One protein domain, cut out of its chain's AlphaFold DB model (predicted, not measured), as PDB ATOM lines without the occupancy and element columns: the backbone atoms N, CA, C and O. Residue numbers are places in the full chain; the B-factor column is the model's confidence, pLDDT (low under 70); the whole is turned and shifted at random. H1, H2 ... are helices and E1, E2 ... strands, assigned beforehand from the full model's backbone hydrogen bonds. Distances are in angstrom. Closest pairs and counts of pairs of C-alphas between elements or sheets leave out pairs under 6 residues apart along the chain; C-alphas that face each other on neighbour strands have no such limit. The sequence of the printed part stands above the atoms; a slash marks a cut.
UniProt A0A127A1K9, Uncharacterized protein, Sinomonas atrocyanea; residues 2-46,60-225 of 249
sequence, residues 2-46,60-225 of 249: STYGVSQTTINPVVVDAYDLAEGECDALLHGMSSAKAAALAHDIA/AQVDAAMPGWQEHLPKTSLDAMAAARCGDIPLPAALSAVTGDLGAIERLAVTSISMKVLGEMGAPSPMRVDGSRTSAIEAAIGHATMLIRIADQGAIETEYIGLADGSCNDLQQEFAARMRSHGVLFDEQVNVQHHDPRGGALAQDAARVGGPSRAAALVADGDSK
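This is residues 2 to 46 and 60 to 225 of the 249 residues of an uncharacterized protein of Sinomonas atrocyanea (UniProt A0A127A1K9). A four-stranded antiparallel sheet, E2 E3 E4 E5, is covered on both faces by helices, H5 and H6 over one and H7 and H8 over the other. The long helix H5 runs on past the sheet as a shaft, and H1 and H4 pack on its far part, with the short H2 and H3 close to them, as a second, looser head. The 211 printed residues hold eight named helices and six named strands in the order E1 H1 H2 H3 H4 H5 E2 E3 E4 E5 H6 E6 H7 H8; E1 and E6 make a small antiparallel sheet of their own. The class is mixed, helices and strands. The whole is compact by its radius of gyration of the C-alphas, 18.5 A, yet elongated, spanning 59 by 38 by 28 A.

Start at Ser 2 and find E1, residues 9 to 11, with C-alpha 9 at (164.306, 151.159, 120.872). Past residues 12 to 34, which hold no named element, comes H1, residues 35 to 46, 16.4 A long. After the cut find H2, residues 60 to 65, H3, residues 69 to 72, and H4, residues 75 to 86, 16.3 A. From C-alpha 91 at (146.286, 130.747, 119.838), H5, residues 91 to 120, runs 43.7 A. The strands follow: E2, residues 127 to 130; E3, residues 134 to 141, 22.5 A; E4, residues 144 to 151, 23.1 A; and E5, residues 156 to 161, 16.7 A. Then read H6, residues 167 to 181, 21.4 A; E6, residues 184 to 186; H7, residues 201 to 209, 12.5 A; and H8, residues 214 to 224, 15.2 A, ending with C-alpha 224 at (172.817, 131.238, 124.566).

Begin with E2 E3 E4 E5, a meander, each strand the antiparallel neighbour of the one before and each such pair a hairpin. Look for N 129 and O 136 at 2.9 A between E2 and E3, N 137 and O 148 at 2.8 A between E3 and E4, and N 147 and O 159 at 2.8 A between E4 and E5. Helices on both faces give three layers. H5 lies over E3 and E4 at a height over the sheet of 7.6 A, along the strands. H6, on the same face, touches H5 at a steep tilt of 65 degrees, closest at the C-alphas of Val 117 and Arg 178, 6.3 A. On the opposite face H8 lies over E3, along the strands at 17 degrees on the local plane. H7 stands up from the sheet and touches H8, about perpendicular at 81 degrees, closest at C-alphas 206 and 217, 4.8 A. H5 is the hub: its residues 91 to 101 touch H4, a helical hairpin at a shallow tilt of 14 degrees, closest at C-alphas 77 and 98, 4.8 A. Its residues 92 to 106 touch H1, closest at C-alphas 35 and 103, 5.7 A. H2 is close to but not clearly touching H1 and H3, and H3 likewise H4. E1 and E6 pair by N 10 and O 185, 2.9 A; E1 is near H5. Every O i to N i+4 pair is within hydrogen-bond range in H1, H2, H4, H5, H6, H7 and H8; H3 is too short for one, and its one O i to N i+3 pair is not within range.

The C-alphas farthest apart are those of Cys 86 and Asp 165, 60.3 A. Residues 47 to 59 are not printed, and C-alphas 46 and 60 stand 13.7 A apart across this cut. The links E1 to H1 and E6 to H7 are long. The mean pLDDT of the printed part is 72.2, and 88 residues are under 70, among them residues 2 to 46, 60 to 78 and 186 to 193.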
ATOM      1  N   SER A   2     180.077 148.390 138.836       25.84
ATOM      2  CA  SER A   2     179.697 148.529 137.427       25.84
ATOM      3  C   SER A   2     178.191 148.316 137.349       25.84
ATOM      4  O   SER A   2     177.707 147.252 137.729       25.84
ATOM      5  N   THR A   3     177.455 149.345 136.953       26.88
ATOM      6  CA  THR A   3     176.024 149.276 136.637       26.88
ATOM      7  C   THR A   3     175.874 149.056 135.136       26.88
ATOM      8  O   THR A   3     176.645 149.613 134.367       26.88
ATOM      9  N   TYR A   4     174.927 148.220 134.720       31.02
ATOM     10  CA  TYR A   4     174.652 147.905 133.314       31.02
ATOM     11  C   TYR A   4     173.381 148.649 132.891       31.02
ATOM     12  O   TYR A   4     172.457 148.766 133.697       31.02
ATOM     13  N   GLY A   5     173.345 149.162 131.662       36.16
ATOM     14  CA  GLY A   5     172.190 149.851 131.089       36.16
ATOM     15  C   GLY A   5     171.707 149.140 129.832       36.16
ATOM     16  O   GLY A   5     172.520 148.823 128.970       36.16
ATOM     17  N   VAL A   6     170.402 148.900 129.744       37.28
ATOM     18  CA  VAL A   6     169.715 148.309 128.588       37.28
ATOM     19  C   VAL A   6     168.753 149.373 128.068       37.28
ATOM     20  O   VAL A   6     167.946 149.862 128.851       37.28
ATOM     21  N   SER A   7     168.825 149.740 126.786       43.50
ATOM     22  CA  SER A   7     167.799 150.579 126.147       43.50
ATOM     23  C   SER A   7     166.925 149.713 125.253       43.50
ATOM     24  O   SER A   7     167.439 148.965 124.422       43.50
ATOM     25  N   GLN A   8     165.608 149.871 125.364       42.31
ATOM     26  CA  GLN A   8     164.684 149.467 124.304       42.31
ATOM     27  C   GLN A   8     164.639 150.574 123.239       42.31
ATOM     28  O   GLN A   8     164.864 151.749 123.555       42.31
ATOM     29  N   THR A   9     164.476 150.199 121.970       38.44
ATOM     30  CA  THR A   9     164.306 151.159 120.872       38.44
ATOM     31  C   THR A   9     162.946 150.974 120.225       38.44
ATOM     32  O   THR A   9     162.383 149.883 120.244       38.44
ATOM     33  N   THR A  10     162.405 152.057 119.675       41.56
ATOM     34  CA  THR A  10     161.163 152.050 118.903       41.56
ATOM     35  C   THR A  10     161.382 152.804 117.590       41.56
ATOM     36  O   THR A  10     162.033 153.848 117.557       41.56
ATOM     37  N   ILE A  11     160.879 152.277 116.471       38.12
ATOM     38  CA  ILE A  11     161.002 152.934 115.157       38.12
ATOM     39  C   ILE A  11     159.891 153.986 115.008       38.12
ATOM     40  O   ILE A  11     158.714 153.705 115.244       38.12
ATOM     41  N   ASN A  12     160.259 155.213 114.631       32.94
ATOM     42  CA  ASN A  12     159.324 156.309 114.378       32.94
ATOM     43  C   ASN A  12     158.657 156.152 112.993       32.94
ATOM     44  O   ASN A  12     159.374 156.111 111.994       32.94
ATOM     45  N   PRO A  13     157.313 156.155 112.897       36.50
ATOM     46  CA  PRO A  13     156.596 155.949 111.635       36.50
ATOM     47  C   PRO A  13     156.653 157.116 110.623       36.50
ATOM     48  O   PRO A  13     156.048 157.008 109.565       36.50
ATOM     49  N   VAL A  14     157.327 158.238 110.913       31.52
ATOM     50  CA  VAL A  14     157.219 159.485 110.112       31.52
ATOM     51  C   VAL A  14     158.443 159.788 109.218       31.52
ATOM     52  O   VAL A  14     158.439 160.789 108.512       31.52
ATOM     53  N   VAL A  15     159.500 158.963 109.198       34.41
ATOM     54  CA  VAL A  15     160.786 159.322 108.535       34.41
ATOM     55  C   VAL A  15     161.195 158.354 107.414       34.41
ATOM     56  O   VAL A  15     162.371 158.045 107.252       34.41
ATOM     57  N   VAL A  16     160.246 157.864 106.614       36.72
ATOM     58  CA  VAL A  16     160.549 156.962 105.486       36.72
ATOM     59  C   VAL A  16     160.139 157.599 104.172       36.72
ATOM     60  O   VAL A  16     159.045 157.408 103.673       36.72
ATOM     61  N   ASP A  17     161.055 158.420 103.667       34.00
ATOM     62  CA  ASP A  17     161.063 158.940 102.300       34.00
ATOM     63  C   ASP A  17     162.540 159.114 101.888       34.00
ATOM     64  O   ASP A  17     163.043 160.229 101.763       34.00
ATOM     65  N   ALA A  18     163.294 158.006 101.790       29.77
ATOM     66  CA  ALA A  18     164.602 157.981 101.116       29.77
ATOM     67  C   ALA A  18     165.172 156.558 100.886       29.77
ATOM     68  O   ALA A  18     165.871 156.016 101.745       29.77
ATOM     69  N   TYR A  19     165.030 156.094  99.638       29.80
ATOM     70  CA  TYR A  19     165.978 155.291  98.842       29.80
ATOM     71  C   TYR A  19     166.035 153.754  99.019       29.80
ATOM     72  O   TYR A  19     166.868 153.211  99.747       29.80
ATOM     73  N   ASP A  20     165.232 153.053  98.209       32.81
ATOM     74  CA  ASP A  20     165.621 152.211  97.052       32.81
ATOM     75  C   ASP A  20     166.845 151.276  97.224       32.81
ATOM     76  O   ASP A  20     167.877 151.415  96.567       32.81
ATOM     77  N   LEU A  21     166.714 150.294  98.124       30.58
ATOM     78  CA  LEU A  21     167.050 148.864  97.899       30.58
ATOM     79  C   LEU A  21     166.706 147.974  99.119       30.58
ATOM     80  O   LEU A  21     166.913 146.764  99.076       30.58
ATOM     81  N   ALA A  22     166.155 148.560 100.189       32.62
ATOM     82  CA  ALA A  22     165.554 147.873 101.341       32.62
ATOM     83  C   ALA A  22     164.022 148.095 101.431       32.62
ATOM     84  O   ALA A  22     163.411 147.886 102.477       32.62
ATOM     85  N   GLU A  23     163.402 148.537 100.334       32.06
ATOM     86  CA  GLU A  23     162.031 149.079 100.300       32.06
ATOM     87  C   GLU A  23     160.904 148.032 100.331       32.06
ATOM     88  O   GLU A  23     159.740 148.391 100.436       32.06
ATOM     89  N   GLY A  24     161.206 146.731 100.314       28.16
ATOM     90  CA  GLY A  24     160.165 145.695 100.422       28.16
ATOM     91  C   GLY A  24     159.799 145.290 101.853       28.16
ATOM     92  O   GLY A  24     158.679 144.852 102.099       28.16
ATOM     93  N   GLU A  25     160.734 145.410 102.801       35.84
ATOM     94  CA  GLU A  25     160.599 144.806 104.139       35.84
ATOM     95  C   GLU A  25     160.483 145.845 105.268       35.84
ATOM     96  O   GLU A  25     159.963 145.530 106.337       35.84
ATOM     97  N   CYS A  26     160.892 147.099 105.032       35.19
ATOM     98  CA  CYS A  26     160.781 148.178 106.020       35.19
ATOM     99  C   CYS A  26     159.419 148.899 106.001       35.19
ATOM    100  O   CYS A  26     158.913 149.219 107.075       35.19
ATOM    101  N   ASP A  27     158.778 149.080 104.839       30.69
ATOM    102  CA  ASP A  27     157.444 149.717 104.737       30.69
ATOM    103  C   ASP A  27     156.341 148.903 105.434       30.69
ATOM    104  O   ASP A  27     155.416 149.444 106.038       30.69
ATOM    105  N   ALA A  28     156.529 147.588 105.483       36.00
ATOM    106  CA  ALA A  28     155.714 146.629 106.217       36.00
ATOM    107  C   ALA A  28     155.702 146.849 107.749       36.00
ATOM    108  O   ALA A  28     154.685 146.630 108.407       36.00
ATOM    109  N   LEU A  29     156.818 147.305 108.331       39.66
ATOM    110  CA  LEU A  29     156.938 147.581 109.771       39.66
ATOM    111  C   LEU A  29     156.359 148.950 110.170       39.66
ATOM    112  O   LEU A  29     156.080 149.192 111.347       39.66
ATOM    113  N   LEU A  30     156.161 149.851 109.205       34.94
ATOM    114  CA  LEU A  30     155.846 151.263 109.446       34.94
ATOM    115  C   LEU A  30     154.347 151.575 109.522       34.94
ATOM    116  O   LEU A  30     153.975 152.674 109.937       34.94
ATOM    117  N   HIS A  31     153.469 150.599 109.275       37.78
ATOM    118  CA  HIS A  31     152.021 150.755 109.472       37.78
ATOM    119  C   HIS A  31     151.530 150.549 110.926       37.78
ATOM    120  O   HIS A  31     150.331 150.427 111.172       37.78
ATOM    121  N   GLY A  32     152.422 150.654 111.922       38.28
ATOM    122  CA  GLY A  32     152.053 151.295 113.196       38.28
ATOM    123  C   GLY A  32     152.026 150.450 114.475       38.28
ATOM    124  O   GLY A  32     151.517 150.935 115.494       38.28
ATOM    125  N   MET A  33     152.595 149.240 114.498       44.53
ATOM    126  CA  MET A  33     152.708 148.469 115.742       44.53
ATOM    127  C   MET A  33     154.125 147.939 115.987       44.53
ATOM    128  O   MET A  33     154.604 147.081 115.258       44.53
ATOM    129  N   SER A  34     154.780 148.425 117.048       48.25
ATOM    130  CA  SER A  34     156.041 147.850 117.532       48.25
ATOM    131  C   SER A  34     155.822 146.436 118.084       48.25
ATOM    132  O   SER A  34     154.723 146.109 118.545       48.25
ATOM    133  N   SER A  35     156.870 145.610 118.106       46.94
ATOM    134  CA  SER A  35     156.833 144.264 118.704       46.94
ATOM    135  C   SER A  35     156.311 144.287 120.154       46.94
ATOM    136  O   SER A  35     155.510 143.437 120.548       46.94
ATOM    137  N   ALA A  36     156.660 145.329 120.917       46.66
ATOM    138  CA  ALA A  36     156.154 145.586 122.265       46.66
ATOM    139  C   ALA A  36     154.631 145.812 122.313       46.66
ATOM    140  O   ALA A  36     153.956 145.291 123.202       46.66
ATOM    141  N   LYS A  37     154.059 146.546 121.347       46.91
ATOM    142  CA  LYS A  37     152.605 146.749 121.249       46.91
ATOM    143  C   LYS A  37     151.877 145.476 120.810       46.91
ATOM    144  O   LYS A  37     150.806 145.195 121.339       46.91
ATOM    145  N   ALA A  38     152.466 144.686 119.911       47.81
ATOM    146  CA  ALA A  38     151.911 143.392 119.507       47.81
ATOM    147  C   ALA A  38     151.887 142.401 120.687       47.81
ATOM    148  O   ALA A  38     150.875 141.740 120.927       47.81
ATOM    149  N   ALA A  39     152.962 142.360 121.480       45.00
ATOM    150  CA  ALA A  39     153.037 141.563 122.702       45.00
ATOM    151  C   ALA A  39     152.036 142.037 123.775       45.00
ATOM    152  O   ALA A  39     151.370 141.209 124.399       45.00
ATOM    153  N   ALA A  40     151.888 143.354 123.964       48.97
ATOM    154  CA  ALA A  40     150.904 143.931 124.881       48.97
ATOM    155  C   ALA A  40     149.464 143.591 124.462       48.97
ATOM    156  O   ALA A  40     148.674 143.147 125.290       48.97
ATOM    157  N   LEU A  41     149.140 143.688 123.170       49.88
ATOM    158  CA  LEU A  41     147.828 143.308 122.650       49.88
ATOM    159  C   LEU A  41     147.556 141.805 122.816       49.88
ATOM    160  O   LEU A  41     146.464 141.415 123.225       49.88
ATOM    161  N   ALA A  42     148.541 140.950 122.532       45.78
ATOM    162  CA  ALA A  42     148.420 139.511 122.753       45.78
ATOM    163  C   ALA A  42     148.150 139.186 124.234       45.78
ATOM    164  O   ALA A  42     147.350 138.296 124.536       45.78
ATOM    165  N   HIS A  43     148.781 139.927 125.149       45.03
ATOM    166  CA  HIS A  43     148.548 139.823 126.586       45.03
ATOM    167  C   HIS A  43     147.132 140.274 126.975       45.03
ATOM    168  O   HIS A  43     146.432 139.539 127.674       45.03
ATOM    169  N   ASP A  44     146.681 141.422 126.465       47.88
ATOM    170  CA  ASP A  44     145.347 141.965 126.731       47.88
ATOM    171  C   ASP A  44     144.251 141.014 126.238       47.88
ATOM    172  O   ASP A  44     143.330 140.694 126.988       47.88
ATOM    173  N   ILE A  45     144.390 140.472 125.024       44.81
ATOM    174  CA  ILE A  45     143.445 139.509 124.437       44.81
ATOM    175  C   ILE A  45     143.434 138.186 125.214       44.81
ATOM    176  O   ILE A  45     142.373 137.586 125.403       44.81
ATOM    177  N   ALA A  46     144.592 137.722 125.694       44.16
ATOM    178  CA  ALA A  46     144.677 136.522 126.525       44.16
ATOM    179  C   ALA A  46     144.044 136.713 127.918       44.16
ATOM    180  O   ALA A  46     143.589 135.734 128.513       44.16
ATOM    181  N   ALA A  60     138.442 137.766 115.405       55.81
ATOM    182  CA  ALA A  60     137.633 138.916 115.019       55.81
ATOM    183  C   ALA A  60     137.884 140.137 115.926       55.81
ATOM    184  O   ALA A  60     137.703 141.264 115.482       55.81
ATOM    185  N   GLN A  61     138.342 139.933 117.166       51.56
ATOM    186  CA  GLN A  61     138.772 141.022 118.051       51.56
ATOM    187  C   GLN A  61     140.163 141.557 117.672       51.56
ATOM    188  O   GLN A  61     140.342 142.770 117.647       51.56
ATOM    189  N   VAL A  62     141.111 140.679 117.310       48.50
ATOM    190  CA  VAL A  62     142.420 141.086 116.755       48.50
ATOM    191  C   VAL A  62     142.229 141.888 115.465       48.50
ATOM    192  O   VAL A  62     142.736 142.997 115.353       48.50
ATOM    193  N   ASP A  63     141.442 141.363 114.523       56.03
ATOM    194  CA  ASP A  63     141.212 141.976 113.210       56.03
ATOM    195  C   ASP A  63     140.449 143.314 113.327       56.03
ATOM    196  O   ASP A  63     140.688 144.236 112.550       56.03
ATOM    197  N   ALA A  64     139.565 143.458 114.324       54.69
ATOM    198  CA  ALA A  64     138.895 144.726 114.621       54.69
ATOM    199  C   ALA A  64     139.828 145.759 115.276       54.69
ATOM    200  O   ALA A  64     139.689 146.954 115.017       54.69
ATOM    201  N   ALA A  65     140.761 145.319 116.125       46.56
ATOM    202  CA  ALA A  65     141.746 146.195 116.758       46.56
ATOM    203  C   ALA A  65     142.859 146.621 115.787       46.56
ATOM    204  O   ALA A  65     143.437 147.695 115.951       46.56
ATOM    205  N   MET A  66     143.159 145.788 114.786       47.69
ATOM    206  CA  MET A  66     144.258 145.982 113.844       47.69
ATOM    207  C   MET A  66     143.852 145.564 112.426       47.69
ATOM    208  O   MET A  66     144.086 144.429 112.030       47.69
ATOM    209  N   PRO A  67     143.258 146.443 111.614       52.81
ATOM    210  CA  PRO A  67     142.977 146.116 110.218       52.81
ATOM    211  C   PRO A  67     144.277 145.990 109.399       52.81
ATOM    212  O   PRO A  67     145.156 146.836 109.523       52.81
ATOM    213  N   GLY A  68     144.402 144.958 108.554       54.69
ATOM    214  CA  GLY A  68     145.488 144.832 107.556       54.69
ATOM    215  C   GLY A  68     146.848 144.348 108.078       54.69
ATOM    216  O   GLY A  68     147.784 144.178 107.305       54.69
ATOM    217  N   TRP A  69     146.975 144.065 109.375       58.16
ATOM    218  CA  TRP A  69     148.251 143.684 109.994       58.16
ATOM    219  C   TRP A  69     148.896 142.405 109.441       58.16
ATOM    220  O   TRP A  69     150.094 142.196 109.616       58.16
ATOM    221  N   GLN A  70     148.123 141.536 108.786       59.84
ATOM    222  CA  GLN A  70     148.624 140.279 108.232       59.84
ATOM    223  C   GLN A  70     149.407 140.455 106.928       59.84
ATOM    224  O   GLN A  70     150.175 139.566 106.573       59.84
ATOM    225  N   GLU A  71     149.226 141.567 106.211       63.69
ATOM    226  CA  GLU A  71     149.791 141.780 104.865       63.69
ATOM    227  C   GLU A  71     151.328 141.817 104.851       63.69
ATOM    228  O   GLU A  71     151.962 141.680 103.806       63.69
ATOM    229  N   HIS A  72     151.921 141.950 106.032       58.22
ATOM    230  CA  HIS A  72     153.333 142.235 106.239       58.22
ATOM    231  C   HIS A  72     154.038 141.191 107.110       58.22
ATOM    232  O   HIS A  72     155.219 141.331 107.428       58.22
ATOM    233  N   LEU A  73     153.321 140.142 107.515       59.06
ATOM    234  CA  LEU A  73     153.889 139.088 108.341       59.06
ATOM    235  C   LEU A  73     154.718 138.112 107.502       59.06
ATOM    236  O   LEU A  73     154.301 137.728 106.404       59.06
ATOM    237  N   PRO A  74     155.839 137.604 108.043       67.75
ATOM    238  CA  PRO A  74     156.536 136.482 107.442       67.75
ATOM    239  C   PRO A  74     155.614 135.277 107.269       67.75
ATOM    240  O   PRO A  74     154.685 135.045 108.047       67.75
ATOM    241  N   LYS A  75     155.910 134.449 106.265       69.06
ATOM    242  CA  LYS A  75     155.131 133.238 105.976       69.06
ATOM    243  C   LYS A  75     154.976 132.330 107.204       69.06
ATOM    244  O   LYS A  75     153.909 131.774 107.416       69.06
ATOM    245  N   THR A  76     156.007 132.229 108.037       69.69
ATOM    246  CA  THR A  76     156.005 131.467 109.296       69.69
ATOM    247  C   THR A  76     154.926 131.935 110.271       69.69
ATOM    248  O   THR A  76     154.190 131.114 110.820       69.69
ATOM    249  N   SER A  77     154.772 133.247 110.433       69.88
ATOM    250  CA  SER A  77     153.704 133.868 111.219       69.88
ATOM    251  C   SER A  77     152.322 133.602 110.628       69.88
ATOM    252  O   SER A  77     151.403 133.218 111.354       69.88
ATOM    253  N   LEU A  78     152.174 133.747 109.308       69.06
ATOM    254  CA  LEU A  78     150.917 133.473 108.608       69.06
ATOM    255  C   LEU A  78     150.497 132.002 108.731       69.06
ATOM    256  O   LEU A  78     149.335 131.716 109.019       69.06
ATOM    257  N   ASP A  79     151.445 131.079 108.586       71.81
ATOM    258  CA  ASP A  79     151.224 129.641 108.723       71.81
ATOM    259  C   ASP A  79     150.826 129.285 110.168       71.81
ATOM    260  O   ASP A  79     149.878 128.526 110.384       71.81
ATOM    261  N   ALA A  80     151.475 129.886 111.173       67.62
ATOM    262  CA  ALA A  80     151.114 129.703 112.579       67.62
ATOM    263  C   ALA A  80     149.701 130.234 112.886       67.62
ATOM    264  O   ALA A  80     148.915 129.588 113.586       67.62
ATOM    265  N   MET A  81     149.336 131.390 112.327       69.25
ATOM    266  CA  MET A  81     147.983 131.931 112.447       69.25
ATOM    267  C   MET A  81     146.938 131.045 111.767       69.25
ATOM    268  O   MET A  81     145.868 130.820 112.337       69.25
ATOM    269  N   ALA A  82     147.231 130.530 110.572       70.12
ATOM    270  CA  ALA A  82     146.349 129.616 109.852       70.12
ATOM    271  C   ALA A  82     146.132 128.318 110.647       70.12
ATOM    272  O   ALA A  82     144.986 127.926 110.870       70.12
ATOM    273  N   ALA A  83     147.205 127.721 111.175       64.62
ATOM    274  CA  ALA A  83     147.140 126.544 112.041       64.62
ATOM    275  C   ALA A  83     146.295 126.801 113.303       64.62
ATOM    276  O   ALA A  83     145.458 125.981 113.680       64.62
ATOM    277  N   ALA A  84     146.428 127.973 113.934       67.75
ATOM    278  CA  ALA A  84     145.589 128.340 115.075       67.75
ATOM    279  C   ALA A  84     144.114 128.566 114.701       67.75
ATOM    280  O   ALA A  84     143.230 128.257 115.502       67.75
ATOM    281  N   ARG A  85     143.818 129.087 113.502       69.44
ATOM    282  CA  ARG A  85     142.439 129.224 112.992       69.44
ATOM    283  C   ARG A  85     141.792 127.863 112.718       69.44
ATOM    284  O   ARG A  85     140.597 127.717 112.969       69.44
ATOM    285  N   CYS A  86     142.572 126.878 112.275       71.81
ATOM    286  CA  CYS A  86     142.134 125.490 112.101       71.81
ATOM    287  C   CYS A  86     142.016 124.710 113.424       71.81
ATOM    288  O   CYS A  86     141.384 123.659 113.458       71.81
ATOM    289  N   GLY A  87     142.576 125.237 114.519       66.00
ATOM    290  CA  GLY A  87     142.608 124.571 115.823       66.00
ATOM    291  C   GLY A  87     143.769 123.588 116.001       66.00
ATOM    292  O   GLY A  87     143.808 122.888 117.012       66.00
ATOM    293  N   ASP A  88     144.721 123.561 115.065       61.12
ATOM    294  CA  ASP A  88     145.875 122.655 115.075       61.12
ATOM    295  C   ASP A  88     146.911 123.046 116.135       61.12
ATOM    296  O   ASP A  88     147.605 122.190 116.684       61.12
ATOM    297  N   ILE A  89     146.999 124.343 116.459       62.47
ATOM    298  CA  ILE A  89     147.821 124.853 117.559       62.47
ATOM    299  C   ILE A  89     147.046 125.845 118.438       62.47
ATOM    300  O   ILE A  89     146.144 126.537 117.958       62.47
ATOM    301  N   PRO A  90     147.395 125.974 119.733       61.97
ATOM    302  CA  PRO A  90     146.803 126.992 120.593       61.97
ATOM    303  C   PRO A  90     147.112 128.415 120.100       61.97
ATOM    304  O   PRO A  90     148.254 128.720 119.760       61.97
ATOM    305  N   LEU A  91     146.127 129.319 120.170       59.81
ATOM    306  CA  LEU A  91     146.286 130.747 119.838       59.81
ATOM    307  C   LEU A  91     147.530 131.406 120.482       59.81
ATOM    308  O   LEU A  91     148.242 132.107 119.765       59.81
ATOM    309  N   PRO A  92     147.867 131.172 121.770       64.81
ATOM    310  CA  PRO A  92     149.080 131.744 122.360       64.81
ATOM    311  C   PRO A  92     150.377 131.305 121.669       64.81
ATOM    312  O   PRO A  92     151.305 132.100 121.566       64.81
ATOM    313  N   ALA A  93     150.446 130.068 121.164       63.06
ATOM    314  CA  ALA A  93     151.618 129.579 120.442       63.06
ATOM    315  C   ALA A  93     151.774 130.296 119.092       63.06
ATOM    316  O   ALA A  93     152.878 130.703 118.740       63.06
ATOM    317  N   ALA A  94     150.666 130.529 118.380       62.09
ATOM    318  CA  ALA A  94     150.674 131.311 117.145       62.09
ATOM    319  C   ALA A  94     151.070 132.777 117.378       62.09
ATOM    320  O   ALA A  94     151.917 133.302 116.665       62.09
ATOM    321  N   LEU A  95     150.519 133.425 118.410       69.25
ATOM    322  CA  LEU A  95     150.885 134.804 118.764       69.25
ATOM    323  C   LEU A  95     152.349 134.914 119.213       69.25
ATOM    324  O   LEU A  95     153.013 135.906 118.915       69.25
ATOM    325  N   SER A  96     152.880 133.888 119.882       68.94
ATOM    326  CA  SER A  96     154.298 133.823 120.238       68.94
ATOM    327  C   SER A  96     155.193 133.718 119.003       68.94
ATOM    328  O   SER A  96     156.246 134.349 118.983       68.94
ATOM    329  N   ALA A  97     154.785 132.954 117.982       68.88
ATOM    330  CA  ALA A  97     155.508 132.878 116.713       68.88
ATOM    331  C   ALA A  97     155.513 134.238 115.998       68.88
ATOM    332  O   ALA A  97     156.578 134.725 115.634       68.88
ATOM    333  N   VAL A  98     154.351 134.900 115.922       70.94
ATOM    334  CA  VAL A  98     154.219 136.263 115.375       70.94
ATOM    335  C   VAL A  98     155.129 137.253 116.096       70.94
ATOM    336  O   VAL A  98     155.847 138.023 115.468       70.94
ATOM    337  N   THR A  99     155.126 137.226 117.428       72.12
ATOM    338  CA  THR A  99     155.948 138.138 118.235       72.12
ATOM    339  C   THR A  99     157.441 137.887 118.017       72.12
ATOM    340  O   THR A  99     158.215 138.840 117.945       72.12
ATOM    341  N   GLY A 100     157.850 136.619 117.898       71.19
ATOM    342  CA  GLY A 100     159.231 136.248 117.587       71.19
ATOM    343  C   GLY A 100     159.673 136.760 116.217       71.19
ATOM    344  O   GLY A 100     160.722 137.392 116.116       71.19
ATOM    345  N   ASP A 101     158.843 136.559 115.194       75.19
ATOM    346  CA  ASP A 101     159.108 137.025 113.832       75.19
ATOM    347  C   ASP A 101     159.214 138.557 113.774       75.19
ATOM    348  O   ASP A 101     160.201 139.083 113.267       75.19
ATOM    349  N   LEU A 102     158.265 139.289 114.370       74.44
ATOM    350  CA  LEU A 102     158.328 140.755 114.447       74.44
ATOM    351  C   LEU A 102     159.579 141.241 115.190       74.44
ATOM    352  O   LEU A 102     160.241 142.175 114.740       74.44
ATOM    353  N   GLY A 103     159.933 140.590 116.303       76.62
ATOM    354  CA  GLY A 103     161.147 140.904 117.056       76.62
ATOM    355  C   GLY A 103     162.426 140.696 116.240       76.62
ATOM    356  O   GLY A 103     163.356 141.496 116.363       76.62
ATOM    357  N   ALA A 104     162.463 139.668 115.386       76.06
ATOM    358  CA  ALA A 104     163.578 139.408 114.483       76.06
ATOM    359  C   ALA A 104     163.668 140.451 113.357       76.06
ATOM    360  O   ALA A 104     164.766 140.931 113.075       76.06
ATOM    361  N   ILE A 105     162.543 140.850 112.746       76.38
ATOM    362  CA  ILE A 105     162.547 141.897 111.709       76.38
ATOM    363  C   ILE A 105     163.037 143.223 112.306       76.38
ATOM    364  O   ILE A 105     163.925 143.857 111.739       76.38
ATOM    365  N   GLU A 106     162.537 143.610 113.483       78.19
ATOM    366  CA  GLU A 106     162.973 144.829 114.177       78.19
ATOM    367  C   GLU A 106     164.480 144.807 114.470       78.19
ATOM    368  O   GLU A 106     165.193 145.756 114.141       78.19
ATOM    369  N   ARG A 107     165.001 143.686 114.991       87.06
ATOM    370  CA  ARG A 107     166.441 143.488 115.212       87.06
ATOM    371  C   ARG A 107     167.245 143.686 113.926       87.06
ATOM    372  O   ARG A 107     168.243 144.409 113.929       87.06
ATOM    373  N   LEU A 108     166.835 143.055 112.826       83.38
ATOM    374  CA  LEU A 108     167.549 143.129 111.548       83.38
ATOM    375  C   LEU A 108     167.486 144.535 110.935       83.38
ATOM    376  O   LEU A 108     168.503 145.004 110.421       83.38
ATOM    377  N   ALA A 109     166.348 145.226 111.042       78.94
ATOM    378  CA  ALA A 109     166.183 146.607 110.592       78.94
ATOM    379  C   ALA A 109     167.104 147.560 111.368       78.94
ATOM    380  O   ALA A 109     167.901 148.289 110.772       78.94
ATOM    381  N   VAL A 110     167.082 147.482 112.702       83.69
ATOM    382  CA  VAL A 110     167.959 148.267 113.582       83.69
ATOM    383  C   VAL A 110     169.437 147.969 113.307       83.69
ATOM    384  O   VAL A 110     170.264 148.886 113.282       83.69
ATOM    385  N   THR A 111     169.782 146.709 113.030       86.38
ATOM    386  CA  THR A 111     171.150 146.308 112.658       86.38
ATOM    387  C   THR A 111     171.580 146.938 111.336       86.38
ATOM    388  O   THR A 111     172.686 147.471 111.237       86.38
ATOM    389  N   SER A 112     170.713 146.935 110.323       84.81
ATOM    390  CA  SER A 112     170.988 147.559 109.025       84.81
ATOM    391  C   SER A 112     171.174 149.077 109.137       84.81
ATOM    392  O   SER A 112     172.127 149.616 108.572       84.81
ATOM    393  N   ILE A 113     170.336 149.764 109.922       85.25
ATOM    394  CA  ILE A 113     170.488 151.207 110.173       85.25
ATOM    395  C   ILE A 113     171.789 151.486 110.940       85.25
ATOM    396  O   ILE A 113     172.536 152.390 110.570       85.25
ATOM    397  N   SER A 114     172.122 150.664 111.939       91.31
ATOM    398  CA  SER A 114     173.372 150.795 112.702       91.31
ATOM    399  C   SER A 114     174.606 150.682 111.800       91.31
ATOM    400  O   SER A 114     175.527 151.487 111.915       91.31
ATOM    401  N   MET A 115     174.615 149.736 110.856       93.44
ATOM    402  CA  MET A 115     175.693 149.586 109.866       93.44
ATOM    403  C   MET A 115     175.859 150.833 108.990       93.44
ATOM    404  O   MET A 115     176.986 151.273 108.758       93.44
ATOM    405  N   LYS A 116     174.744 151.421 108.535       89.94
ATOM    406  CA  LYS A 116     174.745 152.665 107.753       89.94
ATOM    407  C   LYS A 116     175.329 153.822 108.563       89.94
ATOM    408  O   LYS A 116     176.277 154.458 108.111       89.94
ATOM    409  N   VAL A 117     174.822 154.041 109.777       92.88
ATOM    410  CA  VAL A 117     175.290 155.107 110.678       92.88
ATOM    411  C   VAL A 117     176.779 154.965 110.985       92.88
ATOM    412  O   VAL A 117     177.513 155.948 110.931       92.88
ATOM    413  N   LEU A 118     177.258 153.746 111.243       95.69
ATOM    414  CA  LEU A 118     178.683 153.485 111.455       95.69
ATOM    415  C   LEU A 118     179.535 153.874 110.239       95.69
ATOM    416  O   LEU A 118     180.598 154.471 110.409       95.69
ATOM    417  N   GLY A 119     179.060 153.596 109.022       95.75
ATOM    418  CA  GLY A 119     179.706 154.056 107.790       95.75
ATOM    419  C   GLY A 119     179.781 155.584 107.702       95.75
ATOM    420  O   GLY A 119     180.840 156.138 107.409       95.75
ATOM    421  N   GLU A 120     178.693 156.280 108.039       94.69
ATOM    422  CA  GLU A 120     178.637 157.749 108.079       94.69
ATOM    423  C   GLU A 120     179.535 158.358 109.177       94.69
ATOM    424  O   GLU A 120     179.971 159.505 109.056       94.69
ATOM    425  N   MET A 121     179.814 157.599 110.242       94.62
ATOM    426  CA  MET A 121     180.760 157.942 111.313       94.62
ATOM    427  C   MET A 121     182.218 157.595 110.967       94.62
ATOM    428  O   MET A 121     183.113 157.798 111.787       94.62
ATOM    429  N   GLY A 122     182.479 157.088 109.759       95.69
ATOM    430  CA  GLY A 122     183.827 156.808 109.274       95.69
ATOM    431  C   GLY A 122     184.353 155.412 109.603       95.69
ATOM    432  O   GLY A 122     185.564 155.211 109.542       95.69
ATOM    433  N   ALA A 123     183.488 154.442 109.925       96.19
ATOM    434  CA  ALA A 123     183.874 153.033 109.969       96.19
ATOM    435  C   ALA A 123     183.886 152.454 108.538       96.19
ATOM    436  O   ALA A 123     182.820 152.246 107.960       96.19
ATOM    437  N   PRO A 124     185.055 152.162 107.934       88.69
ATOM    438  CA  PRO A 124     185.128 151.791 106.517       88.69
ATOM    439  C   PRO A 124     184.591 150.385 106.226       88.69
ATOM    440  O   PRO A 124     184.205 150.079 105.098       88.69
ATOM    441  N   SER A 125     184.613 149.492 107.215       93.38
ATOM    442  CA  SER A 125     184.195 148.095 107.059       93.38
ATOM    443  C   SER A 125     183.696 147.528 108.391       93.38
ATOM    444  O   SER A 125     184.391 146.715 109.004       93.38
ATOM    445  N   PRO A 126     182.531 147.984 108.888       95.44
ATOM    446  CA  PRO A 126     181.918 147.384 110.064       95.44
ATOM    447  C   PRO A 126     181.604 145.906 109.792       95.44
ATOM    448  O   PRO A 126     181.146 145.534 108.712       95.44
ATOM    449  N   MET A 127     181.885 145.047 110.767       97.25
ATOM    450  CA  MET A 127     181.642 143.613 110.697       97.25
ATOM    451  C   MET A 127     180.331 143.291 111.397       97.25
ATOM    452  O   MET A 127     180.240 143.414 112.615       97.25
ATOM    453  N   ARG A 128     179.339 142.835 110.634       97.00
ATOM    454  CA  ARG A 128     178.053 142.355 111.147       97.00
ATOM    455  C   ARG A 128     178.066 140.838 111.285       97.00
ATOM    456  O   ARG A 128     178.508 140.139 110.376       97.00
ATOM    457  N   VAL A 129     177.528 140.341 112.392       97.38
ATOM    458  CA  VAL A 129     177.203 138.927 112.590       97.38
ATOM    459  C   VAL A 129     175.758 138.840 113.061       97.38
ATOM    460  O   VAL A 129     175.380 139.526 114.007       97.38
ATOM    461  N   ASP A 130     174.961 138.000 112.407       94.25
ATOM    462  CA  ASP A 130     173.572 137.747 112.782       94.25
ATOM    463  C   ASP A 130     173.432 136.332 113.343       94.25
ATOM    464  O   ASP A 130     173.902 135.360 112.750       94.25
ATOM    465  N   GLY A 131     172.773 136.232 114.490       92.94
ATOM    466  CA  GLY A 131     172.309 134.989 115.083       92.94
ATOM    467  C   GLY A 131     170.802 134.825 114.959       92.94
ATOM    468  O   GLY A 131     170.106 135.553 114.248       92.94
ATOM    469  N   SER A 132     170.291 133.850 115.700       89.31
ATOM    470  CA  SER A 132     168.864 133.552 115.788       89.31
ATOM    471  C   SER A 132     168.087 134.655 116.509       89.31
ATOM    472  O   SER A 132     166.993 135.017 116.072       89.31
ATOM    473  N   ARG A 133     168.661 135.221 117.579       88.00
ATOM    474  CA  ARG A 133     167.997 136.176 118.486       88.00
ATOM    475  C   ARG A 133     168.804 137.442 118.752       88.00
ATOM    476  O   ARG A 133     168.287 138.420 119.287       88.00
ATOM    477  N   THR A 134     170.069 137.423 118.353       94.38
ATOM    478  CA  THR A 134     171.022 138.502 118.576       94.38
ATOM    479  C   THR A 134     171.741 138.820 117.279       94.38
ATOM    480  O   THR A 134     172.228 137.923 116.600       94.38
ATOM    481  N   SER A 135     171.860 140.097 116.963       95.62
ATOM    482  CA  SER A 135     172.772 140.619 115.953       95.62
ATOM    483  C   SER A 135     173.862 141.412 116.664       95.62
ATOM    484  O   SER A 135     173.615 142.043 117.693       95.62
ATOM    485  N   ALA A 136     175.084 141.377 116.150       97.75
ATOM    486  CA  ALA A 136     176.179 142.162 116.697       97.75
ATOM    487  C   ALA A 136     177.014 142.798 115.592       97.75
ATOM    488  O   ALA A 136     177.164 142.245 114.501       97.75
ATOM    489  N   ILE A 137     177.575 143.963 115.900       98.06
ATOM    490  CA  ILE A 137     178.445 144.713 115.002       98.06
ATOM    491  C   ILE A 137     179.745 145.046 115.727       98.06
ATOM    492  O   ILE A 137     179.732 145.514 116.865       98.06
ATOM    493  N   GLU A 138     180.869 144.822 115.056       97.69
ATOM    494  CA  GLU A 138     182.193 145.292 115.462       97.69
ATOM    495  C   GLU A 138     182.706 146.279 114.411       97.69
ATOM    496  O   GLU A 138     182.838 145.934 113.238       97.69
ATOM    497  N   ALA A 139     182.980 147.521 114.810       97.50
ATOM    498  CA  ALA A 139     183.334 148.596 113.888       97.50
ATOM    499  C   ALA A 139     184.544 149.392 114.379       97.50
ATOM    500  O   ALA A 139     184.529 149.957 115.471       97.50
ATOM    501  N   ALA A 140     185.593 149.473 113.563       96.06
ATOM    502  CA  ALA A 140     186.751 150.313 113.851       96.06
ATOM    503  C   ALA A 140     186.481 151.768 113.438       96.06
ATOM    504  O   ALA A 140     186.138 152.024 112.285       96.06
ATOM    505  N   ILE A 141     186.667 152.711 114.366       92.25
ATOM    506  CA  ILE A 141     186.523 154.158 114.153       92.25
ATOM    507  C   ILE A 141     187.791 154.832 114.687       92.25
ATOM    508  O   ILE A 141     187.998 154.950 115.897       92.25
ATOM    509  N   GLY A 142     188.682 155.240 113.779       90.62
ATOM    510  CA  GLY A 142     190.005 155.751 114.147       90.62
ATOM    511  C   GLY A 142     190.820 154.709 114.924       90.62
ATOM    512  O   GLY A 142     191.130 153.642 114.398       90.62
ATOM    513  N   HIS A 143     191.168 155.022 116.174       90.38
ATOM    514  CA  HIS A 143     191.902 154.121 117.076       90.38
ATOM    515  C   HIS A 143     190.994 153.317 118.020       90.38
ATOM    516  O   HIS A 143     191.495 152.511 118.804       90.38
ATOM    517  N   ALA A 144     189.681 153.538 117.960       93.25
ATOM    518  CA  ALA A 144     188.705 152.875 118.808       93.25
ATOM    519  C   ALA A 144     187.938 151.793 118.043       93.25
ATOM    520  O   ALA A 144     187.855 151.793 116.813       93.25
ATOM    521  N   THR A 145     187.345 150.863 118.782       95.31
ATOM    522  CA  THR A 145     186.407 149.875 118.247       95.31
ATOM    523  C   THR A 145     185.069 150.040 118.941       95.31
ATOM    524  O   THR A 145     185.002 149.919 120.159       95.31
ATOM    525  N   MET A 146     184.014 150.294 118.175       95.50
ATOM    526  CA  MET A 146     182.644 150.251 118.660       95.50
ATOM    527  C   MET A 146     182.112 148.822 118.555       95.50
ATOM    528  O   MET A 146     182.182 148.202 117.491       95.50
ATOM    529  N   LEU A 147     181.576 148.313 119.655       96.38
ATOM    530  CA  LEU A 147     180.775 147.100 119.697       96.38
ATOM    531  C   LEU A 147     179.311 147.482 119.854       96.38
ATOM    532  O   LEU A 147     178.972 148.330 120.678       96.38
ATOM    533  N   ILE A 148     178.454 146.830 119.081       95.75
ATOM    534  CA  ILE A 148     177.004 146.969 119.170       95.75
ATOM    535  C   ILE A 148     176.418 145.570 119.316       95.75
ATOM    536  O   ILE A 148     176.737 144.691 118.518       95.75
ATOM    537  N   ARG A 149     175.563 145.362 120.316       95.50
ATOM    538  CA  ARG A 149     174.717 144.169 120.456       95.50
ATOM    539  C   ARG A 149     173.267 144.603 120.302       95.50
ATOM    540  O   ARG A 149     172.853 145.582 120.913       95.50
ATOM    541  N   ILE A 150     172.519 143.885 119.475       92.69
ATOM    542  CA  ILE A 150     171.121 144.168 119.161       92.69
ATOM    543  C   ILE A 150     170.342 142.879 119.391       92.69
ATOM    544  O   ILE A 150     170.567 141.883 118.703       92.69
ATOM    545  N   ALA A 151     169.459 142.874 120.379       88.94
ATOM    546  CA  ALA A 151     168.585 141.738 120.649       88.94
ATOM    547  C   ALA A 151     167.260 141.861 119.876       88.94
ATOM    548  O   ALA A 151     166.973 142.888 119.254       88.94
ATOM    549  N   ASP A 152     166.436 140.813 119.937       80.06
ATOM    550  CA  ASP A 152     165.019 140.890 119.561       80.06
ATOM    551  C   ASP A 152     164.347 142.125 120.183       80.06
ATOM    552  O   ASP A 152     164.712 142.554 121.282       80.06
ATOM    553  N   GLN A 153     163.333 142.664 119.500       71.81
ATOM    554  CA  GLN A 153     162.640 143.903 119.894       71.81
ATOM    555  C   GLN A 153     163.532 145.156 119.834       71.81
ATOM    556  O   GLN A 153     163.272 146.152 120.503       71.81
ATOM    557  N   GLY A 154     164.640 145.090 119.087       70.06
ATOM    558  CA  GLY A 154     165.500 146.242 118.841       70.06
ATOM    559  C   GLY A 154     166.240 146.756 120.076       70.06
ATOM    560  O   GLY A 154     166.705 147.891 120.057       70.06
ATOM    561  N   ALA A 155     166.371 145.985 121.159       83.75
ATOM    562  CA  ALA A 155     167.160 146.437 122.305       83.75
ATOM    563  C   ALA A 155     168.637 146.561 121.900       83.75
ATOM    564  O   ALA A 155     169.233 145.576 121.459       83.75
ATOM    565  N   ILE A 156     169.210 147.762 122.036       87.75
ATOM    566  CA  ILE A 156     170.585 148.063 121.621       87.75
ATOM    567  C   ILE A 156     171.446 148.316 122.848       87.75
ATOM    568  O   ILE A 156     171.101 149.113 123.722       87.75
ATOM    569  N   GLU A 157     172.622 147.709 122.853       91.56
ATOM    570  CA  GLU A 157     173.704 148.054 123.759       91.56
ATOM    571  C   GLU A 157     174.955 148.387 122.948       91.56
ATOM    572  O   GLU A 157     175.278 147.716 121.966       91.56
ATOM    573  N   THR A 158     175.669 149.432 123.363       92.69
ATOM    574  CA  THR A 158     176.859 149.921 122.663       92.69
ATOM    575  C   THR A 158     178.020 150.105 123.617       92.69
ATOM    576  O   THR A 158     177.833 150.580 124.737       92.69
ATOM    577  N   GLU A 159     179.230 149.841 123.146       91.94
ATOM    578  CA  GLU A 159     180.451 150.045 123.915       91.94
ATOM    579  C   GLU A 159     181.611 150.451 123.009       91.94
ATOM    580  O   GLU A 159     181.688 150.005 121.867       91.94
ATOM    581  N   TYR A 160     182.530 151.265 123.528       92.25
ATOM    582  CA  TYR A 160     183.778 151.595 122.848       92.25
ATOM    583  C   TYR A 160     184.985 150.987 123.569       92.25
ATOM    584  O   TYR A 160     185.165 151.143 124.774       92.25
ATOM    585  N   ILE A 161     185.857 150.347 122.797       92.50
ATOM    586  CA  ILE A 161     187.160 149.827 123.219       92.50
ATOM    587  C   ILE A 161     188.250 150.740 122.655       92.50
ATOM    588  O   ILE A 161     188.135 151.230 121.533       92.50
ATOM    589  N   GLY A 162     189.331 150.940 123.408       91.44
ATOM    590  CA  GLY A 162     190.489 151.734 122.989       91.44
ATOM    591  C   GLY A 162     190.407 153.219 123.350       91.44
ATOM    592  O   GLY A 162     191.340 153.959 123.051       91.44
ATOM    593  N   LEU A 163     189.338 153.653 124.025       86.94
ATOM    594  CA  LEU A 163     189.203 155.010 124.555       86.94
ATOM    595  C   LEU A 163     189.586 155.030 126.038       86.94
ATOM    596  O   LEU A 163     189.051 154.262 126.834       86.94
ATOM    597  N   ALA A 164     190.526 155.900 126.401       78.50
ATOM    598  CA  ALA A 164     190.981 156.082 127.783       78.50
ATOM    599  C   ALA A 164     190.468 157.389 128.417       78.50
ATOM    600  O   ALA A 164     190.689 157.625 129.604       78.50
ATOM    601  N   ASP A 165     189.803 158.244 127.638       82.12
ATOM    602  CA  ASP A 165     189.276 159.539 128.061       82.12
ATOM    603  C   ASP A 165     187.732 159.552 128.079       82.12
ATOM    604  O   ASP A 165     187.070 158.518 127.964       82.12
ATOM    605  N   GLY A 166     187.142 160.734 128.275       77.50
ATOM    606  CA  GLY A 166     185.689 160.926 128.297       77.50
ATOM    607  C   GLY A 166     185.011 160.922 126.920       77.50
ATOM    608  O   GLY A 166     183.786 161.025 126.871       77.50
ATOM    609  N   SER A 167     185.758 160.785 125.815       85.62
ATOM    610  CA  SER A 167     185.218 160.910 124.447       85.62
ATOM    611  C   SER A 167     184.211 159.817 124.074       85.62
ATOM    612  O   SER A 167     183.428 159.988 123.141       85.62
ATOM    613  N   CYS A 168     184.177 158.713 124.832       85.00
ATOM    614  CA  CYS A 168     183.202 157.635 124.664       85.00
ATOM    615  C   CYS A 168     181.758 158.159 124.691       85.00
ATOM    616  O   CYS A 168     180.948 157.775 123.847       85.00
ATOM    617  N   ASN A 169     181.442 159.085 125.603       84.31
ATOM    618  CA  ASN A 169     180.097 159.651 125.685       84.31
ATOM    619  C   ASN A 169     179.743 160.473 124.441       84.31
ATOM    620  O   ASN A 169     178.635 160.343 123.931       84.31
ATOM    621  N   ASP A 170     180.670 161.281 123.937       87.50
ATOM    622  CA  ASP A 170     180.412 162.147 122.784       87.50
ATOM    623  C   ASP A 170     180.175 161.307 121.521       87.50
ATOM    624  O   ASP A 170     179.238 161.560 120.764       87.50
ATOM    625  N   LEU A 171     180.954 160.237 121.344       88.38
ATOM    626  CA  LEU A 171     180.777 159.292 120.241       88.38
ATOM    627  C   LEU A 171     179.458 158.508 120.340       88.38
ATOM    628  O   LEU A 171     178.779 158.323 119.330       88.38
ATOM    629  N   GLN A 172     179.050 158.094 121.544       88.12
ATOM    630  CA  GLN A 172     177.747 157.454 121.761       88.12
ATOM    631  C   GLN A 172     176.577 158.410 121.499       88.12
ATOM    632  O   GLN A 172     175.569 158.007 120.915       88.12
ATOM    633  N   GLN A 173     176.695 159.677 121.909       88.06
ATOM    634  CA  GLN A 173     175.681 160.694 121.632       88.06
ATOM    635  C   GLN A 173     175.564 160.972 120.132       88.06
ATOM    636  O   GLN A 173     174.444 161.055 119.628       88.06
ATOM    637  N   GLU A 174     176.689 161.042 119.422       91.38
ATOM    638  CA  GLU A 174     176.717 161.205 117.968       91.38
ATOM    639  C   GLU A 174     176.071 160.012 117.249       91.38
ATOM    640  O   GLU A 174     175.211 160.199 116.387       91.38
ATOM    641  N   PHE A 175     176.409 158.780 117.648       91.94
ATOM    642  CA  PHE A 175     175.761 157.577 117.120       91.94
ATOM    643  C   PHE A 175     174.243 157.624 117.334       91.94
ATOM    644  O   PHE A 175     173.472 157.459 116.388       91.94
ATOM    645  N   ALA A 176     173.793 157.922 118.558       89.31
ATOM    646  CA  ALA A 176     172.371 158.008 118.874       89.31
ATOM    647  C   ALA A 176     171.659 159.132 118.100       89.31
ATOM    648  O   ALA A 176     170.526 158.949 117.654       89.31
ATOM    649  N   ALA A 177     172.297 160.292 117.920       87.81
ATOM    650  CA  ALA A 177     171.745 161.400 117.141       87.81
ATOM    651  C   ALA A 177     171.538 161.013 115.669       87.81
ATOM    652  O   ALA A 177     170.475 161.282 115.105       87.81
ATOM    653  N   ARG A 178     172.502 160.311 115.064       90.44
ATOM    654  CA  ARG A 178     172.385 159.814 113.686       90.44
ATOM    655  C   ARG A 178     171.338 158.722 113.551       90.44
ATOM    656  O   ARG A 178     170.497 158.811 112.663       90.44
ATOM    657  N   MET A 179     171.310 157.755 114.465       84.69
ATOM    658  CA  MET A 179     170.263 156.727 114.508       84.69
ATOM    659  C   MET A 179     168.858 157.357 114.552       84.69
ATOM    660  O   MET A 179     167.983 156.944 113.792       84.69
ATOM    661  N   ARG A 180     168.662 158.431 115.335       82.88
ATOM    662  CA  ARG A 180     167.404 159.205 115.341       82.88
ATOM    663  C   ARG A 180     167.094 159.875 114.008       82.88
ATOM    664  O   ARG A 180     165.930 159.910 113.622       82.88
ATOM    665  N   SER A 181     168.100 160.391 113.302       81.31
ATOM    666  CA  SER A 181     167.895 160.973 111.967       81.31
ATOM    667  C   SER A 181     167.441 159.941 110.925       81.31
ATOM    668  O   SER A 181     166.774 160.311 109.966       81.31
ATOM    669  N   HIS A 182     167.715 158.652 111.164       76.56
ATOM    670  CA  HIS A 182     167.197 157.518 110.386       76.56
ATOM    671  C   HIS A 182     165.963 156.861 111.038       76.56
ATOM    672  O   HIS A 182     165.658 155.705 110.765       76.56
ATOM    673  N   GLY A 183     165.255 157.572 111.923       75.75
ATOM    674  CA  GLY A 183     163.973 157.128 112.476       75.75
ATOM    675  C   GLY A 183     164.044 156.164 113.666       75.75
ATOM    676  O   GLY A 183     162.994 155.725 114.130       75.75
ATOM    677  N   VAL A 184     165.224 155.855 114.212       76.38
ATOM    678  CA  VAL A 184     165.354 154.987 115.399       76.38
ATOM    679  C   VAL A 184     165.302 155.820 116.680       76.38
ATOM    680  O   VAL A 184     166.177 156.653 116.931       76.38
ATOM    681  N   LEU A 185     164.284 155.601 117.512       75.62
ATOM    682  CA  LEU A 185     164.130 156.252 118.813       75.62
ATOM    683  C   LEU A 185     164.652 155.343 119.928       75.62
ATOM    684  O   LEU A 185     164.493 154.131 119.878       75.62
ATOM    685  N   PHE A 186     165.256 155.946 120.948       68.62
ATOM    686  CA  PHE A 186     165.752 155.250 122.134       68.62
ATOM    687  C   PHE A 186     164.878 155.643 123.316       68.62
ATOM    688  O   PHE A 186     164.760 156.842 123.594       68.62
ATOM    689  N   ASP A 187     164.292 154.658 123.992       60.00
ATOM    690  CA  ASP A 187     163.380 154.901 125.112       60.00
ATOM    691  C   ASP A 187     164.145 155.337 126.376       60.00
ATOM    692  O   ASP A 187     163.651 156.165 127.141       60.00
ATOM    693  N   GLU A 188     165.387 154.863 126.566       56.62
ATOM    694  CA  GLU A 188     166.232 155.212 127.715       56.62
ATOM    695  C   GLU A 188     167.714 155.347 127.328       56.62
ATOM    696  O   GLU A 188     168.354 154.404 126.874       56.62
ATOM    697  N   GLN A 189     168.322 156.513 127.564       57.75
ATOM    698  CA  GLN A 189     169.776 156.676 127.433       57.75
ATOM    699  C   GLN A 189     170.465 156.413 128.775       57.75
ATOM    700  O   GLN A 189     170.791 157.345 129.510       57.75
ATOM    701  N   VAL A 190     170.711 155.145 129.103       57.12
ATOM    702  CA  VAL A 190     171.585 154.804 130.233       57.12
ATOM    703  C   VAL A 190     173.030 154.809 129.745       57.12
ATOM    704  O   VAL A 190     173.501 153.835 129.163       57.12
ATOM    705  N   ASN A 191     173.742 155.916 129.969       62.09
ATOM    706  CA  ASN A 191     175.175 155.981 129.691       62.09
ATOM    707  C   ASN A 191     175.978 155.517 130.914       62.09
ATOM    708  O   ASN A 191     175.836 156.070 132.007       62.09
ATOM    709  N   VAL A 192     176.835 154.514 130.725       66.56
ATOM    710  CA  VAL A 192     177.780 154.046 131.740       66.56
ATOM    711  C   VAL A 192     179.195 154.189 131.199       66.56
ATOM    712  O   VAL A 192     179.616 153.457 130.305       66.56
ATOM    713  N   GLN A 193     179.960 155.104 131.791       68.19
ATOM    714  CA  GLN A 193     181.377 155.262 131.484       68.19
ATOM    715  C   GLN A 193     182.199 154.260 132.297       68.19
ATOM    716  O   GLN A 193     182.187 154.290 133.527       68.19
ATOM    717  N   HIS A 194     182.933 153.374 131.620       75.00
ATOM    718  CA  HIS A 194     183.827 152.422 132.291       75.00
ATOM    719  C   HIS A 194     185.250 152.968 132.506       75.00
ATOM    720  O   HIS A 194     185.974 152.407 133.324       75.00
ATOM    721  N   HIS A 195     185.659 154.038 131.806       79.69
ATOM    722  CA  HIS A 195     187.024 154.613 131.828       79.69
ATOM    723  C   HIS A 195     188.166 153.582 131.672       79.69
ATOM    724  O   HIS A 195     189.309 153.839 132.045       79.69
ATOM    725  N   ASP A 196     187.862 152.406 131.119       83.69
ATOM    726  CA  ASP A 196     188.812 151.318 130.895       83.69
ATOM    727  C   ASP A 196     188.995 151.129 129.384       83.69
ATOM    728  O   ASP A 196     188.037 150.740 128.713       83.69
ATOM    729  N   PRO A 197     190.198 151.344 128.825       85.94
ATOM    730  CA  PRO A 197     190.431 151.189 127.391       85.94
ATOM    731  C   PRO A 197     190.258 149.746 126.901       85.94
ATOM    732  O   PRO A 197     190.186 149.522 125.693       85.94
ATOM    733  N   ARG A 198     190.176 148.754 127.796       87.94
ATOM    734  CA  ARG A 198     189.870 147.361 127.438       87.94
ATOM    735  C   ARG A 198     188.386 147.129 127.148       87.94
ATOM    736  O   ARG A 198     188.056 146.066 126.627       87.94
ATOM    737  N   GLY A 199     187.531 148.102 127.454       87.25
ATOM    738  CA  GLY A 199     186.081 147.971 127.392       87.25
ATOM    739  C   GLY A 199     185.452 147.662 128.755       87.25
ATOM    740  O   GLY A 199     186.127 147.371 129.744       87.25
ATOM    741  N   GLY A 200     184.133 147.757 128.789       89.44
ATOM    742  CA  GLY A 200     183.254 147.373 129.876       89.44
ATOM    743  C   GLY A 200     182.621 145.996 129.655       89.44
ATOM    744  O   GLY A 200     183.295 144.991 129.433       89.44
ATOM    745  N   ALA A 201     181.303 145.956 129.813       89.81
ATOM    746  CA  ALA A 201     180.482 144.755 129.862       89.81
ATOM    747  C   ALA A 201     180.523 143.906 128.585       89.81
ATOM    748  O   ALA A 201     180.746 142.698 128.653       89.81
ATOM    749  N   LEU A 202     180.299 144.532 127.430       91.69
ATOM    750  CA  LEU A 202     180.204 143.851 126.144       91.69
ATOM    751  C   LEU A 202     181.561 143.296 125.728       91.69
ATOM    752  O   LEU A 202     181.635 142.156 125.274       91.69
ATOM    753  N   ALA A 203     182.645 144.051 125.927       92.62
ATOM    754  CA  ALA A 203     183.983 143.535 125.660       92.62
ATOM    755  C   ALA A 203     184.312 142.321 126.539       92.62
ATOM    756  O   ALA A 203     184.898 141.352 126.051       92.62
ATOM    757  N   GLN A 204     183.919 142.350 127.816       93.06
ATOM    758  CA  GLN A 204     184.124 141.234 128.742       93.06
ATOM    759  C   GLN A 204     183.274 140.010 128.376       93.06
ATOM    760  O   GLN A 204     183.797 138.895 128.387       93.06
ATOM    761  N   ASP A 205     182.005 140.201 128.003       92.56
ATOM    762  CA  ASP A 205     181.130 139.131 127.506       92.56
ATOM    763  C   ASP A 205     181.724 138.471 126.252       92.56
ATOM    764  O   ASP A 205     181.873 137.247 126.202       92.56
ATOM    765  N   ALA A 206     182.147 139.281 125.278       94.56
ATOM    766  CA  ALA A 206     182.780 138.803 124.054       94.56
ATOM    767  C   ALA A 206     184.082 138.036 124.341       94.56
ATOM    768  O   ALA A 206     184.319 136.965 123.783       94.56
ATOM    769  N   ALA A 207     184.926 138.556 125.238       94.38
ATOM    770  CA  ALA A 207     186.181 137.909 125.614       94.38
ATOM    771  C   ALA A 207     185.957 136.573 126.338       94.38
ATOM    772  O   ALA A 207     186.713 135.628 126.118       94.38
ATOM    773  N   ARG A 208     184.923 136.484 127.185       95.38
ATOM    774  CA  ARG A 208     184.570 135.267 127.929       95.38
ATOM    775  C   ARG A 208     184.112 134.143 127.005       95.38
ATOM    776  O   ARG A 208     184.508 133.001 127.221       95.38
ATOM    777  N   VAL A 209     183.253 134.447 126.033       95.38
ATOM    778  CA  VAL A 209     182.747 133.440 125.087       95.38
ATOM    779  C   VAL A 209     183.815 133.069 124.060       95.38
ATOM    780  O   VAL A 209     183.982 131.891 123.745       95.38
ATOM    781  N   GLY A 210     184.588 134.054 123.598       91.62
ATOM    782  CA  GLY A 210     185.580 133.867 122.548       91.62
ATOM    783  C   GLY A 210     184.941 133.625 121.177       91.62
ATOM    784  O   GLY A 210     183.748 133.363 121.042       91.62
ATOM    785  N   GLY A 211     185.737 133.750 120.120       92.19
ATOM    786  CA  GLY A 211     185.250 133.579 118.757       92.19
ATOM    787  C   GLY A 211     186.200 134.162 117.716       92.19
ATOM    788  O   GLY A 211     187.222 134.750 118.073       92.19
ATOM    789  N   PRO A 212     185.873 134.010 116.421       94.31
ATOM    790  CA  PRO A 212     186.664 134.581 115.330       94.31
ATOM    791  C   PRO A 212     186.639 136.120 115.310       94.31
ATOM    792  O   PRO A 212     187.520 136.738 114.719       94.31
ATOM    793  N   SER A 213     185.649 136.737 115.958       96.50
ATOM    794  CA  SER A 213     185.539 138.180 116.180       96.50
ATOM    795  C   SER A 213     184.761 138.456 117.466       96.50
ATOM    796  O   SER A 213     184.109 137.552 118.008       96.50
ATOM    797  N   ARG A 214     184.789 139.700 117.960       96.19
ATOM    798  CA  ARG A 214     183.997 140.069 119.143       96.19
ATOM    799  C   ARG A 214     182.508 140.071 118.823       96.19
ATOM    800  O   ARG A 214     181.724 139.622 119.649       96.19
ATOM    801  N   ALA A 215     182.127 140.490 117.614       96.62
ATOM    802  CA  ALA A 215     180.742 140.396 117.148       96.62
ATOM    803  C   ALA A 215     180.233 138.941 117.164       96.62
ATOM    804  O   ALA A 215     179.162 138.672 117.702       96.62
ATOM    805  N   ALA A 216     181.022 137.983 116.665       97.25
ATOM    806  CA  ALA A 216     180.642 136.569 116.692       97.25
ATOM    807  C   ALA A 216     180.481 136.035 118.124       97.25
ATOM    808  O   ALA A 216     179.531 135.307 118.411       97.25
ATOM    809  N   ALA A 217     181.374 136.434 119.033       96.25
ATOM    810  CA  ALA A 217     181.284 136.061 120.440       96.25
ATOM    811  C   ALA A 217     180.047 136.665 121.131       96.25
ATOM    812  O   ALA A 217     179.394 135.980 121.915       96.25
ATOM    813  N   LEU A 218     179.682 137.914 120.814       96.25
ATOM    814  CA  LEU A 218     178.475 138.568 121.339       96.25
ATOM    815  C   LEU A 218     177.186 137.911 120.845       96.25
ATOM    816  O   LEU A 218     176.244 137.782 121.625       96.25
ATOM    817  N   VAL A 219     177.141 137.482 119.582       96.19
ATOM    818  CA  VAL A 219     176.004 136.718 119.053       96.19
ATOM    819  C   VAL A 219     175.871 135.390 119.786       96.19
ATOM    820  O   VAL A 219     174.788 135.070 120.266       96.19
ATOM    821  N   ALA A 220     176.969 134.644 119.933       95.19
ATOM    822  CA  ALA A 220     176.959 133.377 120.659       95.19
ATOM    823  C   ALA A 220     176.548 133.555 122.132       95.19
ATOM    824  O   ALA A 220     175.762 132.762 122.651       95.19
ATOM    825  N   ASP A 221     177.027 134.613 122.795       94.62
ATOM    826  CA  ASP A 221     176.610 134.967 124.152       94.62
ATOM    827  C   ASP A 221     175.105 135.261 124.227       94.62
ATOM    828  O   ASP A 221     174.401 134.663 125.042       94.62
ATOM    829  N   GLY A 222     174.602 136.148 123.366       90.75
ATOM    830  CA  GLY A 222     173.202 136.569 123.360       90.75
ATOM    831  C   GLY A 222     172.234 135.433 123.030       90.75
ATOM    832  O   GLY A 222     171.246 135.246 123.738       90.75
ATOM    833  N   ASP A 223     172.554 134.615 122.029       91.31
ATOM    834  CA  ASP A 223     171.726 133.477 121.618       91.31
ATOM    835  C   ASP A 223     171.718 132.341 122.654       91.31
ATOM    836  O   ASP A 223     170.747 131.587 122.736       91.31
ATOM    837  N   SER A 224     172.767 132.225 123.478       87.81
ATOM    838  CA  SER A 224     172.817 131.238 124.566       87.81
ATOM    839  C   SER A 224     171.939 131.605 125.768       87.81
ATOM    840  O   SER A 224     171.599 130.735 126.577       87.81
ATOM    841  N   LYS A 225     171.566 132.884 125.910       82.25
ATOM    842  CA  LYS A 225     170.761 133.353 127.039       82.25
ATOM    843  C   LYS A 225     169.291 132.983 126.817       82.25
ATOM    844  O   LYS A 225     168.749 133.204 125.728       82.25
TER     845      LYS A 225